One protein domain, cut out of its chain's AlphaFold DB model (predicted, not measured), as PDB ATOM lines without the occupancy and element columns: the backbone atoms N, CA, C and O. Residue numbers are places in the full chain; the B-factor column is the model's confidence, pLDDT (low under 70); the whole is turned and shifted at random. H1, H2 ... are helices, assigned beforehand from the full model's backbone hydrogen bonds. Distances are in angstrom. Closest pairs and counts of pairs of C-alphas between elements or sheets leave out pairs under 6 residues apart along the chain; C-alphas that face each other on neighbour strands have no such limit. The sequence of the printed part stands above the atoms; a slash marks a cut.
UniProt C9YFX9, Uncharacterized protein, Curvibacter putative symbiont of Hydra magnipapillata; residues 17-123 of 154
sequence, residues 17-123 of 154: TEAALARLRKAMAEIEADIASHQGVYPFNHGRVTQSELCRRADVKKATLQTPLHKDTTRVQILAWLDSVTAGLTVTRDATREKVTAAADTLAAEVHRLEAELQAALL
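AT A GLANCE: This is residues 17 to 123 of the 154 residues of an uncharacterized protein of Curvibacter putative symbiont of Hydra magnipapillata (UniProt C9YFX9). One very long helix, H5, has a small helical head at its beginning, and its residues 97 to 123 stick out from that head as a long bare arm. In the head, H1 runs beside the first part of H5, the short H2 is set crosswise to both, and H3 and H4 sit by the start of H5. The printed part has 107 residues with five named helices, H1 to H5 in order along the chain, and no named strand; the class is all helix. The whole is extended, with a radius of gyration of the C-alphas of 22.3 A and spans of 80 by 19 by 18 A.

IN THESE COORDINATES: Find C-alpha 74 at (-7.601, -2.379, 37.818); from there H5, residues 74 to 123, runs 73.0 A to C-alpha 123 at (35.019, 43.372, 75.416). H1, residues 17 to 37, starts at C-alpha 17 at (-6.085, -3.036, 27.017) and is 30.4 A long. Then come H2, residues 51 to 57, 10.0 A; H3, residues 62 to 66; and H4, residues 68 to 71.

HOW THE PARTS SIT: Look at residues 78 to 82 of H5, which alone only just touch H2, with 3 pairs of C-alphas within 8 A; the closest are Gln 51 and Leu 82, 7.4 A, and the lines are about perpendicular at 86 degrees. H2 touches residues 24 to 28 of H1, about perpendicular at 87 degrees, closest at the C-alphas of Ala 27 and Arg 57, 5.8 A. H1 and H5 are near each other. H3 only just touches residues 74 to 75 of H5, closest at the C-alphas of Leu 65 and Arg 75, 5.7 A. H4 and H5 meet only through their link. In H1, H2 and H5 every O i to N i+4 pair is within hydrogen-bond range; H3 has 0 of 1, but 2 of 2 O i to N i+3 pairs, and H4 is too short for an i+4 pair.

THE WHOLE: The C-alphas of Pro 68 and Leu 123, the two farthest apart, are 80.5 A apart. The printed part has no cut, and the link from H1 to H2, residues 38 to 50, is long. Mean pLDDT of the printed part is 93.4, and no printed residue is under 70.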
ATOM      1  N   THR A  17      -5.835  -3.005  25.575       84.69
ATOM      2  CA  THR A  17      -6.085  -3.036  27.017       84.69
ATOM      3  C   THR A  17      -4.838  -3.499  27.760       84.69
ATOM      4  O   THR A  17      -4.408  -2.837  28.701       84.69
ATOM      5  N   GLU A  18      -4.202  -4.577  27.305       87.38
ATOM      6  CA  GLU A  18      -2.964  -5.072  27.915       87.38
ATOM      7  C   GLU A  18      -1.829  -4.048  27.832       87.38
ATOM      8  O   GLU A  18      -1.159  -3.792  28.833       87.38
ATOM      9  N   ALA A  19      -1.666  -3.382  26.684       90.12
ATOM     10  CA  ALA A  19      -0.679  -2.318  26.523       90.12
ATOM     11  C   ALA A  19      -0.929  -1.131  27.473       90.12
ATOM     12  O   ALA A  19       0.016  -0.555  28.013       90.12
ATOM     13  N   ALA A  20      -2.189  -0.755  27.716       90.44
ATOM     14  CA  ALA A  20      -2.521   0.282  28.694       90.44
ATOM     15  C   ALA A  20      -2.174  -0.149  30.131       90.44
ATOM     16  O   ALA A  20      -1.602   0.638  30.885       90.44
ATOM     17  N   LEU A  21      -2.454  -1.405  30.495       92.12
ATOM     18  CA  LEU A  21      -2.094  -1.955  31.805       92.12
ATOM     19  C   LEU A  21      -0.576  -2.036  32.000       92.12
ATOM     20  O   LEU A  21      -0.081  -1.714  33.078       92.12
ATOM     21  N   ALA A  22       0.172  -2.426  30.968       94.62
ATOM     22  CA  ALA A  22       1.631  -2.457  31.006       94.62
ATOM     23  C   ALA A  22       2.219  -1.058  31.248       94.62
ATOM     24  O   ALA A  22       3.079  -0.896  32.111       94.62
ATOM     25  N   ARG A  23       1.702  -0.032  30.557       96.62
ATOM     26  CA  ARG A  23       2.124   1.363  30.767       96.62
ATOM     27  C   ARG A  23       1.805   1.872  32.171       96.62
ATOM     28  O   ARG A  23       2.647   2.527  32.772       96.62
ATOM     29  N   LEU A  24       0.635   1.531  32.720       96.25
ATOM     30  CA  LEU A  24       0.281   1.881  34.100       96.25
ATOM     31  C   LEU A  24       1.243   1.250  35.109       96.25
ATOM     32  O   LEU A  24       1.756   1.956  35.970       96.25
ATOM     33  N   ARG A  25       1.543  -0.047  34.973       96.75
ATOM     34  CA  ARG A  25       2.503  -0.735  35.855       96.75
ATOM     35  C   ARG A  25       3.906  -0.150  35.746       96.75
ATOM     36  O   ARG A  25       4.557   0.052  36.763       96.75
ATOM     37  N   LYS A  26       4.352   0.167  34.527       97.94
ATOM     38  CA  LYS A  26       5.635   0.843  34.307       97.94
ATOM     39  C   LYS A  26       5.676   2.192  35.028       97.94
ATOM     40  O   LYS A  26       6.618   2.450  35.764       97.94
ATOM     41  N   ALA A  27       4.628   3.003  34.883       98.12
ATOM     42  CA  ALA A  27       4.538   4.300  35.545       98.12
ATOM     43  C   ALA A  27       4.500   4.185  37.081       98.12
ATOM     44  O   ALA A  27       5.069   5.035  37.759       98.12
ATOM     45  N   MET A  28       3.872   3.142  37.641       98.19
ATOM     46  CA  MET A  28       3.921   2.865  39.087       98.19
ATOM     47  C   MET A  28       5.359   2.607  39.552       98.19
ATOM     48  O   MET A  28       5.808   3.250  40.495       98.19
ATOM     49  N   ALA A  29       6.096   1.741  38.850       98.19
ATOM     50  CA  ALA A  29       7.487   1.431  39.179       98.19
ATOM     51  C   ALA A  29       8.415   2.652  39.035       98.19
ATOM     52  O   ALA A  29       9.290   2.875  39.864       98.19
ATOM     53  N   GLU A  30       8.209   3.479  38.006       98.12
ATOM     54  CA  GLU A  30       8.948   4.737  37.832       98.12
ATOM     55  C   GLU A  30       8.662   5.729  38.967       98.12
ATOM     56  O   GLU A  30       9.580   6.366  39.472       98.12
ATOM     57  N   ILE A  31       7.404   5.843  39.411       97.94
ATOM     58  CA  ILE A  31       7.048   6.676  40.570       97.94
ATOM     59  C   ILE A  31       7.742   6.165  41.837       97.94
ATOM     60  O   ILE A  31       8.284   6.964  42.596       97.94
ATOM     61  N   GLU A  32       7.750   4.854  42.073       97.50
ATOM     62  CA  GLU A  32       8.440   4.264  43.226       97.50
ATOM     63  C   GLU A  32       9.954   4.519  43.178       97.50
ATOM     64  O   GLU A  32      10.549   4.880  44.195       97.50
ATOM     65  N   ALA A  33      10.573   4.415  41.998       97.50
ATOM     66  CA  ALA A  33      11.985   4.735  41.797       97.50
ATOM     67  C   ALA A  33      12.290   6.227  42.028       97.50
ATOM     68  O   ALA A  33      13.305   6.570  42.646       97.50
ATOM     69  N   ASP A  34      11.402   7.122  41.591       96.75
ATOM     70  CA  ASP A  34      11.516   8.555  41.866       96.75
ATOM     71  C   ASP A  34      11.446   8.830  43.372       96.75
ATOM     72  O   ASP A  34      12.270   9.571  43.900       96.75
ATOM     73  N   ILE A  35      10.515   8.195  44.090       95.38
ATOM     74  CA  ILE A  35      10.397   8.328  45.549       95.38
ATOM     75  C   ILE A  35      11.673   7.830  46.237       95.38
ATOM     76  O   ILE A  35      12.211   8.511  47.110       95.38
ATOM     77  N   ALA A  36      12.187   6.665  45.838       94.12
ATOM     78  CA  ALA A  36      13.393   6.087  46.426       94.12
ATOM     79  C   ALA A  36      14.642   6.956  46.186       94.12
ATOM     80  O   ALA A  36      15.417   7.189  47.114       94.12
ATOM     81  N   SER A  37      14.820   7.479  44.968       95.50
ATOM     82  CA  SER A  37      15.956   8.351  44.623       95.50
ATOM     83  C   SER A  37      15.914   9.713  45.327       95.50
ATOM     84  O   SER A  37      16.959  10.328  45.528       95.50
ATOM     85  N   HIS A  38      14.735  10.151  45.773       91.75
ATOM     86  CA  HIS A  38      14.521  11.424  46.464       91.75
ATOM     87  C   HIS A  38      14.241  11.234  47.962       91.75
ATOM     88  O   HIS A  38      13.450  11.962  48.561       91.75
ATOM     89  N   GLN A  39      14.909  10.252  48.580       88.88
ATOM     90  CA  GLN A  39      14.898  10.023  50.033       88.88
ATOM     91  C   GLN A  39      13.490   9.814  50.612       88.88
ATOM     92  O   GLN A  39      13.195  10.235  51.727       88.88
ATOM     93  N   GLY A  40      12.610   9.163  49.848       90.06
ATOM     94  CA  GLY A  40      11.233   8.883  50.245       90.06
ATOM     95  C   GLY A  40      10.266  10.053  50.031       90.06
ATOM     96  O   GLY A  40       9.130   9.990  50.494       90.06
ATOM     97  N   VAL A  41      10.677  11.109  49.324       90.44
ATOM     98  CA  VAL A  41       9.807  12.220  48.913       90.44
ATOM     99  C   VAL A  41       9.531  12.116  47.420       90.44
ATOM    100  O   VAL A  41      10.443  11.939  46.628       90.44
ATOM    101  N   TYR A  42       8.276  12.261  46.999       94.88
ATOM    102  CA  TYR A  42       7.974  12.319  45.570       94.88
ATOM    103  C   TYR A  42       8.353  13.703  44.997       94.88
ATOM    104  O   TYR A  42       7.842  14.712  45.481       94.88
ATOM    105  N   PRO A  43       9.211  13.803  43.968       93.12
ATOM    106  CA  PRO A  43       9.732  15.100  43.509       93.12
ATOM    107  C   PRO A  43       8.741  15.940  42.688       93.12
ATOM    108  O   PRO A  43       8.972  17.128  42.465       93.12
ATOM    109  N   PHE A  44       7.622  15.365  42.241       94.00
ATOM    110  CA  PHE A  44       6.656  16.045  41.372       94.00
ATOM    111  C   PHE A  44       5.320  16.297  42.073       94.00
ATOM    112  O   PHE A  44       5.048  15.782  43.157       94.00
ATOM    113  N   ASN A  45       4.463  17.101  41.437       93.75
ATOM    114  CA  ASN A  45       3.085  17.353  41.876       93.75
ATOM    115  C   ASN A  45       2.979  17.702  43.378       93.75
ATOM    116  O   ASN A  45       2.146  17.162  44.108       93.75
ATOM    117  N   HIS A  46       3.866  18.585  43.846       88.19
ATOM    118  CA  HIS A  46       3.937  19.029  45.242       88.19
ATOM    119  C   HIS A  46       4.056  17.875  46.257       88.19
ATOM    120  O   HIS A  46       3.442  17.919  47.325       88.19
ATOM    121  N   GLY A  47       4.795  16.815  45.914       90.31
ATOM    122  CA  GLY A  47       5.002  15.671  46.803       90.31
ATOM    123  C   GLY A  47       3.850  14.675  46.841       90.31
ATOM    124  O   GLY A  47       3.835  13.807  47.708       90.31
ATOM    125  N   ARG A  48       2.860  14.794  45.948       92.81
ATOM    126  CA  ARG A  48       1.647  13.968  45.977       92.81
ATOM    127  C   ARG A  48       1.556  13.059  44.766       92.81
ATOM    128  O   ARG A  48       1.550  13.527  43.628       92.81
ATOM    129  N   VAL A  49       1.325  11.777  45.012       96.50
ATOM    130  CA  VAL A  49       0.963  10.815  43.970       96.50
ATOM    131  C   VAL A  49      -0.560  10.686  43.945       96.50
ATOM    132  O   VAL A  49      -1.195  10.436  44.962       96.50
ATOM    133  N   THR A  50      -1.175  10.912  42.784       96.00
ATOM    134  CA  THR A  50      -2.635  10.817  42.608       96.00
ATOM    135  C   THR A  50      -2.969   9.943  41.409       96.00
ATOM    136  O   THR A  50      -2.142   9.753  40.521       96.00
ATOM    137  N   GLN A  51      -4.216   9.478  41.302       96.56
ATOM    138  CA  GLN A  51      -4.651   8.733  40.114       96.56
ATOM    139  C   GLN A  51      -4.471   9.539  38.820       96.56
ATOM    140  O   GLN A  51      -4.102   8.973  37.795       96.56
ATOM    141  N   SER A  52      -4.735  10.850  38.850       96.00
ATOM    142  CA  SER A  52      -4.530  11.716  37.685       96.00
ATOM    143  C   SER A  52      -3.050  11.798  37.306       96.00
ATOM    144  O   SER A  52      -2.733  11.792  36.123       96.00
ATOM    145  N   GLU A  53      -2.161  11.837  38.298       96.75
ATOM    146  CA  GLU A  53      -0.713  11.845  38.084       96.75
ATOM    147  C   GLU A  53      -0.213  10.539  37.466       96.75
ATOM    148  O   GLU A  53       0.455  10.566  36.434       96.75
ATOM    149  N   LEU A  54      -0.626   9.397  38.021       97.62
ATOM    150  CA  LEU A  54      -0.304   8.087  37.459       97.62
ATOM    151  C   LEU A  54      -0.787   7.961  36.004       97.62
ATOM    152  O   LEU A  54      -0.046   7.517  35.132       97.62
ATOM    153  N   CYS A  55      -2.025   8.383  35.733       96.88
ATOM    154  CA  CYS A  55      -2.604   8.343  34.390       96.88
ATOM    155  C   CYS A  55      -1.821   9.211  33.391       96.88
ATOM    156  O   CYS A  55      -1.607   8.781  32.261       96.88
ATOM    157  N   ARG A  56      -1.369  10.407  33.803       96.81
ATOM    158  CA  ARG A  56      -0.533  11.281  32.963       96.81
ATOM    159  C   ARG A  56       0.795  10.619  32.612       96.81
ATOM    160  O   ARG A  56       1.151  10.591  31.441       96.81
ATOM    161  N   ARG A  57       1.491  10.046  33.597       96.38
ATOM    162  CA  ARG A  57       2.781   9.368  33.384       96.38
ATOM    163  C   ARG A  57       2.677   8.128  32.505       96.38
ATOM    164  O   ARG A  57       3.544   7.881  31.679       96.38
ATOM    165  N   ALA A  58       1.593   7.375  32.654       96.81
ATOM    166  CA  ALA A  58       1.329   6.202  31.830       96.81
ATOM    167  C   ALA A  58       0.816   6.539  30.417       96.81
ATOM    168  O   ALA A  58       0.621   5.624  29.614       96.81
ATOM    169  N   ASP A  59       0.539   7.814  30.119       96.00
ATOM    170  CA  ASP A  59      -0.163   8.251  28.908       96.00
ATOM    171  C   ASP A  59      -1.496   7.491  28.695       96.00
ATOM    172  O   ASP A  59      -1.824   6.952  27.631       96.00
ATOM    173  N   VAL A  60      -2.279   7.393  29.773       94.38
ATOM    174  CA  VAL A  60      -3.599   6.752  29.795       94.38
ATOM    175  C   VAL A  60      -4.648   7.775  30.210       94.38
ATOM    176  O   VAL A  60      -4.528   8.455  31.226       94.38
ATOM    177  N   LYS A  61      -5.746   7.871  29.452       93.19
ATOM    178  CA  LYS A  61      -6.871   8.732  29.835       93.19
ATOM    179  C   LYS A  61      -7.500   8.211  31.128       93.19
ATOM    180  O   LYS A  61      -7.907   7.056  31.202       93.19
ATOM    181  N   LYS A  62      -7.697   9.084  32.120       92.50
ATOM    182  CA  LYS A  62      -8.331   8.720  33.405       92.50
ATOM    183  C   LYS A  62      -9.715   8.067  33.241       92.50
ATOM    184  O   LYS A  62     -10.085   7.212  34.042       92.50
ATOM    185  N   ALA A  63     -10.459   8.437  32.194       92.25
ATOM    186  CA  ALA A  63     -11.752   7.839  31.852       92.25
ATOM    187  C   ALA A  63     -11.664   6.328  31.557       92.25
ATOM    188  O   ALA A  63     -12.609   5.602  31.848       92.25
ATOM    189  N   THR A  64     -10.525   5.831  31.060       90.00
ATOM    190  CA  THR A  64     -10.301   4.400  30.804       90.00
ATOM    191  C   THR A  64     -10.493   3.568  32.074       90.00
ATOM    192  O   THR A  64     -11.118   2.510  32.024       90.00
ATOM    193  N   LEU A  65     -10.066   4.083  33.233       91.06
ATOM    194  CA  LEU A  65     -10.234   3.416  34.529       91.06
ATOM    195  C   LEU A  65     -11.678   3.434  35.060       91.06
ATOM    196  O   LEU A  65     -11.955   2.755  36.040       91.06
ATOM    197  N   GLN A  66     -12.583   4.212  34.457       91.00
ATOM    198  CA  GLN A  66     -14.005   4.259  34.837       91.00
ATOM    199  C   GLN A  66     -14.863   3.268  34.043       91.00
ATOM    200  O   GLN A  66     -16.041   3.085  34.344       91.00
ATOM    201  N   THR A  67     -14.298   2.649  33.005       90.06
ATOM    202  CA  THR A  67     -15.030   1.691  32.173       90.06
ATOM    203  C   THR A  67     -15.372   0.428  32.971       90.06
ATOM    204  O   THR A  67     -14.602   0.059  33.862       90.06
ATOM    205  N   PRO A  68     -16.478  -0.279  32.655       90.50
ATOM    206  CA  PRO A  68     -16.855  -1.522  33.338       90.50
ATOM    207  C   PRO A  68     -15.736  -2.566  33.411       90.50
ATOM    208  O   PRO A  68     -15.650  -3.292  34.389       90.50
ATOM    209  N   LEU A  69     -14.844  -2.579  32.417       88.25
ATOM    210  CA  LEU A  69     -13.694  -3.480  32.360       88.25
ATOM    211  C   LEU A  69     -12.667  -3.239  33.482       88.25
ATOM    212  O   LEU A  69     -12.020  -4.176  33.938       88.25
ATOM    213  N   HIS A  70     -12.500  -1.988  33.923       90.31
ATOM    214  CA  HIS A  70     -11.424  -1.592  34.838       90.31
ATOM    215  C   HIS A  70     -11.904  -1.054  36.183       90.31
ATOM    216  O   HIS A  70     -11.133  -1.077  37.144       90.31
ATOM    217  N   LYS A  71     -13.139  -0.546  36.259       91.06
ATOM    218  CA  LYS A  71     -13.640   0.194  37.425       91.06
ATOM    219  C   LYS A  71     -13.640  -0.636  38.715       91.06
ATOM    220  O   LYS A  71     -13.302  -0.093  39.762       91.06
ATOM    221  N   ASP A  72     -13.918  -1.936  38.609       91.50
ATOM    222  CA  ASP A  72     -14.051  -2.846  39.756       91.50
ATOM    223  C   ASP A  72     -12.814  -3.747  39.939       91.50
ATOM    224  O   ASP A  72     -12.752  -4.547  40.867       91.50
ATOM    225  N   THR A  73     -11.807  -3.619  39.068       91.81
ATOM    226  CA  THR A  73     -10.604  -4.470  39.061       91.81
ATOM    227  C   THR A  73      -9.330  -3.621  39.109       91.81
ATOM    228  O   THR A  73      -8.807  -3.324  40.182       91.81
ATOM    229  N   THR A  74      -8.835  -3.164  37.955       92.69
ATOM    230  CA  THR A  74      -7.601  -2.379  37.818       92.69
ATOM    231  C   THR A  74      -7.643  -1.102  38.649       92.69
ATOM    232  O   THR A  74      -6.667  -0.750  39.306       92.69
ATOM    233  N   ARG A  75      -8.775  -0.394  38.637       94.44
ATOM    234  CA  ARG A  75      -8.947   0.842  39.402       94.44
ATOM    235  C   ARG A  75      -8.816   0.583  40.900       94.44
ATOM    236  O   ARG A  75      -8.166   1.377  41.566       94.44
ATOM    237  N   VAL A  76      -9.391  -0.508  41.405       95.88
ATOM    238  CA  VAL A  76      -9.311  -0.884  42.825       95.88
ATOM    239  C   VAL A  76      -7.861  -1.159  43.224       95.88
ATOM    240  O   VAL A  76      -7.392  -0.615  44.217       95.88
ATOM    241  N   GLN A  77      -7.117  -1.908  42.405       95.38
ATOM    242  CA  GLN A  77      -5.692  -2.174  42.640       95.38
ATOM    243  C   GLN A  77      -4.854  -0.890  42.645       95.38
ATOM    244  O   GLN A  77      -4.010  -0.702  43.516       95.38
ATOM    245  N   ILE A  78      -5.115   0.022  41.701       96.38
ATOM    246  CA  ILE A  78      -4.440   1.323  41.645       96.38
ATOM    247  C   ILE A  78      -4.750   2.156  42.889       96.38
ATOM    248  O   ILE A  78      -3.853   2.810  43.402       96.38
ATOM    249  N   LEU A  79      -5.997   2.163  43.365       97.00
ATOM    250  CA  LEU A  79      -6.363   2.910  44.570       97.00
ATOM    251  C   LEU A  79      -5.657   2.346  45.806       97.00
ATOM    252  O   LEU A  79      -5.028   3.113  46.522       97.00
ATOM    253  N   ALA A  80      -5.647   1.022  45.980       97.44
ATOM    254  CA  ALA A  80      -4.928   0.383  47.082       97.44
ATOM    255  C   ALA A  80      -3.420   0.694  47.061       97.44
ATOM    256  O   ALA A  80      -2.814   0.947  48.100       97.44
ATOM    257  N   TRP A  81      -2.813   0.721  45.872       97.75
ATOM    258  CA  TRP A  81      -1.420   1.135  45.708       97.75
ATOM    259  C   TRP A  81      -1.204   2.631  45.992       97.75
ATOM    260  O   TRP A  81      -0.236   3.008  46.642       97.75
ATOM    261  N   LEU A  82      -2.109   3.508  45.547       97.50
ATOM    262  CA  LEU A  82      -2.021   4.940  45.856       97.50
ATOM    263  C   LEU A  82      -2.110   5.195  47.363       97.50
ATOM    264  O   LEU A  82      -1.399   6.065  47.870       97.50
ATOM    265  N   ASP A  83      -2.948   4.440  48.069       97.12
ATOM    266  CA  ASP A  83      -3.086   4.532  49.520       97.12
ATOM    267  C   ASP A  83      -1.787   4.106  50.222       97.12
ATOM    268  O   ASP A  83      -1.312   4.821  51.108       97.12
ATOM    269  N   SER A  84      -1.152   3.009  49.784       95.81
ATOM    270  CA  SER A  84       0.123   2.559  50.360       95.81
ATOM    271  C   SER A  84       1.262   3.553  50.113       95.81
ATOM    272  O   SER A  84       1.994   3.897  51.043       95.81
ATOM    273  N   VAL A  85       1.371   4.089  48.893       95.31
ATOM    274  CA  VAL A  85       2.361   5.120  48.552       95.31
ATOM    275  C   VAL A  85       2.130   6.387  49.377       95.31
ATOM    276  O   VAL A  85       3.069   6.934  49.954       95.31
ATOM    277  N   THR A  86       0.883   6.846  49.489       93.56
ATOM    278  CA  THR A  86       0.543   8.064  50.243       93.56
ATOM    279  C   THR A  86       0.843   7.919  51.735       93.56
ATOM    280  O   THR A  86       1.339   8.864  52.359       93.56
ATOM    281  N   ALA A  87       0.592   6.740  52.310       92.19
ATOM    282  CA  ALA A  87       0.957   6.441  53.690       92.19
ATOM    283  C   ALA A  87       2.479   6.547  53.903       92.19
ATOM    284  O   ALA A  87       2.919   7.249  54.814       92.19
ATOM    285  N   GLY A  88       3.285   5.947  53.018       90.44
ATOM    286  CA  GLY A  88       4.751   6.026  53.088       90.44
ATOM    287  C   GLY A  88       5.303   7.451  52.941       90.44
ATOM    288  O   GLY A  88       6.197   7.863  53.687       90.44
ATOM    289  N   LEU A  89       4.728   8.245  52.031       90.69
ATOM    290  CA  LEU A  89       5.111   9.649  51.834       90.69
ATOM    291  C   LEU A  89       4.810  10.516  53.065       90.69
ATOM    292  O   LEU A  89       5.585  11.415  53.392       90.69
ATOM    293  N   THR A  90       3.701  10.252  53.760       85.81
ATOM    294  CA  THR A  90       3.317  11.008  54.965       85.81
ATOM    295  C   THR A  90       4.327  10.790  56.089       85.81
ATOM    296  O   THR A  90       4.835  11.765  56.639       85.81
ATOM    297  N   VAL A  91       4.695   9.531  56.350       83.44
ATOM    298  CA  VAL A  91       5.711   9.173  57.356       83.44
ATOM    299  C   VAL A  91       7.047   9.851  57.051       83.44
ATOM    300  O   VAL A  91       7.666  10.445  57.931       83.44
ATOM    301  N   THR A  92       7.471   9.822  55.786       81.31
ATOM    302  CA  THR A  92       8.749  10.423  55.383       81.31
ATOM    303  C   THR A  92       8.745  11.940  55.536       81.31
ATOM    304  O   THR A  92       9.728  12.519  56.001       81.31
ATOM    305  N   ARG A  93       7.645  12.607  55.173       83.44
ATOM    306  CA  ARG A  93       7.518  14.061  55.310       83.44
ATOM    307  C   ARG A  93       7.604  14.495  56.770       83.44
ATOM    308  O   ARG A  93       8.296  15.468  57.060       83.44
ATOM    309  N   ASP A  94       6.925  13.788  57.664       80.50
ATOM    310  CA  ASP A  94       6.919  14.126  59.087       80.50
ATOM    311  C   ASP A  94       8.317  13.915  59.696       80.50
ATOM    312  O   ASP A  94       8.844  14.826  60.332       80.50
ATOM    313  N   ALA A  95       8.986  12.803  59.364       77.62
ATOM    314  CA  ALA A  95      10.375  12.553  59.760       77.62
ATOM    315  C   ALA A  95      11.365  13.583  59.178       77.62
ATOM    316  O   ALA A  95      12.322  13.989  59.836       77.62
ATOM    317  N   THR A  96      11.150  14.028  57.937       83.00
ATOM    318  CA  THR A  96      11.978  15.068  57.305       83.00
ATOM    319  C   THR A  96      11.787  16.408  58.005       83.00
ATOM    320  O   THR A  96      12.764  17.093  58.294       83.00
ATOM    321  N   ARG A  97      10.537  16.775  58.313       85.19
ATOM    322  CA  ARG A  97      10.218  18.006  59.035       85.19
ATOM    323  C   ARG A  97      10.875  18.020  60.410       85.19
ATOM    324  O   ARG A  97      11.499  19.016  60.748       85.19
ATOM    325  N   GLU A  98      10.779  16.924  61.157       86.31
ATOM    326  CA  GLU A  98      11.422  16.781  62.465       86.31
ATOM    327  C   GLU A  98      12.939  17.003  62.380       86.31
ATOM    328  O   GLU A  98      13.481  17.834  63.107       86.31
ATOM    329  N   LYS A  99      13.617  16.347  61.428       83.06
ATOM    330  CA  LYS A  99      15.063  16.520  61.210       83.06
ATOM    331  C   LYS A  99      15.440  17.954  60.843       83.06
ATOM    332  O   LYS A  99      16.422  18.474  61.364       83.06
ATOM    333  N   VAL A 100      14.685  18.587  59.943       88.69
ATOM    334  CA  VAL A 100      14.943  19.972  59.515       88.69
ATOM    335  C   VAL A 100      14.728  20.946  60.668       88.69
ATOM    336  O   VAL A 100      15.554  21.831  60.864       88.69
ATOM    337  N   THR A 101      13.662  20.774  61.452       90.44
ATOM    338  CA  THR A 101      13.412  21.598  62.639       90.44
ATOM    339  C   THR A 101      14.533  21.428  63.663       90.44
ATOM    340  O   THR A 101      15.120  22.425  64.061       90.44
ATOM    341  N   ALA A 102      14.932  20.196  63.987       89.56
ATOM    342  CA  ALA A 102      16.037  19.949  64.913       89.56
ATOM    343  C   ALA A 102      17.372  20.549  64.430       89.56
ATOM    344  O   ALA A 102      18.138  21.097  65.225       89.56
ATOM    345  N   ALA A 103      17.656  20.477  63.125       91.38
ATOM    346  CA  ALA A 103      18.839  21.101  62.538       91.38
ATOM    347  C   ALA A 103      18.784  22.636  62.625       91.38
ATOM    348  O   ALA A 103      19.794  23.261  62.948       91.38
ATOM    349  N   ALA A 104      17.617  23.236  62.378       93.38
ATOM    350  CA  ALA A 104      17.418  24.676  62.512       93.38
ATOM    351  C   ALA A 104      17.583  25.136  63.967       93.38
ATOM    352  O   ALA A 104      18.287  26.113  64.210       93.38
ATOM    353  N   ASP A 105      17.016  24.400  64.924       94.56
ATOM    354  CA  ASP A 105      17.141  24.690  66.356       94.56
ATOM    355  C   ASP A 105      18.600  24.580  66.822       94.56
ATOM    356  O   ASP A 105      19.104  25.449  67.536       94.56
ATOM    357  N   THR A 106      19.316  23.548  66.359       95.00
ATOM    358  CA  THR A 106      20.749  23.363  66.649       95.00
ATOM    359  C   THR A 106      21.575  24.519  66.089       95.00
ATOM    360  O   THR A 106      22.426  25.067  66.785       95.00
ATOM    361  N   LEU A 107      21.314  24.921  64.842       96.12
ATOM    362  CA  LEU A 107      22.019  26.032  64.209       96.12
ATOM    363  C   LEU A 107      21.722  27.363  64.913       96.12
ATOM    364  O   LEU A 107      22.634  28.160  65.107       96.12
ATOM    365  N   ALA A 108      20.476  27.596  65.326       96.56
ATOM    366  CA  ALA A 108      20.107  28.790  66.081       96.56
ATOM    367  C   ALA A 108      20.848  28.856  67.427       96.56
ATOM    368  O   ALA A 108      21.394  29.900  67.781       96.56
ATOM    369  N   ALA A 109      20.933  27.733  68.148       96.62
ATOM    370  CA  ALA A 109      21.698  27.649  69.389       96.62
ATOM    371  C   ALA A 109      23.200  27.913  69.168       96.62
ATOM    372  O   ALA A 109      23.824  28.623  69.956       96.62
ATOM    373  N   GLU A 110      23.768  27.386  68.081       97.31
ATOM    374  CA  GLU A 110      25.169  27.604  67.713       97.31
ATOM    375  C   GLU A 110      25.454  29.076  67.395       97.31
ATOM    376  O   GLU A 110      26.426  29.638  67.899       97.31
ATOM    377  N   VAL A 111      24.586  29.719  66.609       98.12
ATOM    378  CA  VAL A 111      24.696  31.149  66.288       98.12
ATOM    379  C   VAL A 111      24.662  31.983  67.564       98.12
ATOM    380  O   VAL A 111      25.554  32.801  67.768       98.12
ATOM    381  N   HIS A 112      23.716  31.724  68.468       97.31
ATOM    382  CA  HIS A 112      23.649  32.437  69.743       97.31
ATOM    383  C   HIS A 112      24.894  32.231  70.613       97.31
ATOM    384  O   HIS A 112      25.363  33.177  71.250       97.31
ATOM    385  N   ARG A 113      25.463  31.018  70.632       98.12
ATOM    386  CA  ARG A 113      26.720  30.760  71.347       98.12
ATOM    387  C   ARG A 113      27.864  31.589  70.761       98.12
ATOM    388  O   ARG A 113      28.567  32.266  71.507       98.12
ATOM    389  N   LEU A 114      28.016  31.577  69.437       98.12
ATOM    390  CA  LEU A 114      29.066  32.319  68.735       98.12
ATOM    391  C   LEU A 114      28.912  33.837  68.890       98.12
ATOM    392  O   LEU A 114      29.909  34.539  69.049       98.12
ATOM    393  N   GLU A 115      27.685  34.357  68.892       98.31
ATOM    394  CA  GLU A 115      27.407  35.772  69.168       98.31
ATOM    395  C   GLU A 115      27.870  36.175  70.575       98.31
ATOM    396  O   GLU A 115      28.518  37.211  70.739       98.31
ATOM    397  N   ALA A 116      27.587  35.347  71.584       97.94
ATOM    398  CA  ALA A 116      28.022  35.594  72.957       97.94
ATOM    399  C   ALA A 116      29.554  35.532  73.098       97.94
ATOM    400  O   ALA A 116      30.153  36.399  73.741       97.94
ATOM    401  N   GLU A 117      30.200  34.549  72.463       97.94
ATOM    402  CA  GLU A 117      31.664  34.433  72.422       97.94
ATOM    403  C   GLU A 117      32.308  35.654  71.745       97.94
ATOM    404  O   GLU A 117      33.276  36.216  72.266       97.94
ATOM    405  N   LEU A 118      31.739  36.125  70.630       98.25
ATOM    406  CA  LEU A 118      32.210  37.317  69.928       98.25
ATOM    407  C   LEU A 118      32.087  38.575  70.796       98.25
ATOM    408  O   LEU A 118      33.033  39.357  70.882       98.25
ATOM    409  N   GLN A 119      30.950  38.770  71.469       98.25
ATOM    410  CA  GLN A 119      30.760  39.905  72.377       98.25
ATOM    411  C   GLN A 119      31.774  39.890  73.526       98.25
ATOM    412  O   GLN A 119      32.364  40.927  73.843       98.25
ATOM    413  N   ALA A 120      32.020  38.719  74.118       98.12
ATOM    414  CA  ALA A 120      33.022  38.566  75.164       98.12
ATOM    415  C   ALA A 120      34.432  38.897  74.648       98.12
ATOM    416  O   ALA A 120      35.167  39.637  75.305       98.12
ATOM    417  N   ALA A 121      34.796  38.412  73.459       97.94
ATOM    418  CA  ALA A 121      36.090  38.689  72.843       97.94
ATOM    419  C   ALA A 121      36.289  40.183  72.539       97.94
ATOM    420  O   ALA A 121      37.350  40.732  72.836       97.94
ATOM    421  N   LEU A 122      35.265  40.862  72.010       98.50
ATOM    422  CA  LEU A 122      35.308  42.305  71.742       98.50
ATOM    423  C   LEU A 122      35.488  43.124  73.025       98.50
ATOM    424  O   LEU A 122      36.261  44.082  73.041       98.50
ATOM    425  N   LEU A 123      34.827  42.731  74.117       98.38
ATOM    426  CA  LEU A 123      35.019  43.372  75.416       98.38
ATOM    427  C   LEU A 123      36.456  43.191  75.926       98.38
ATOM    428  O   LEU A 123      37.081  44.157  76.363       98.38
TER     429      LEU A 123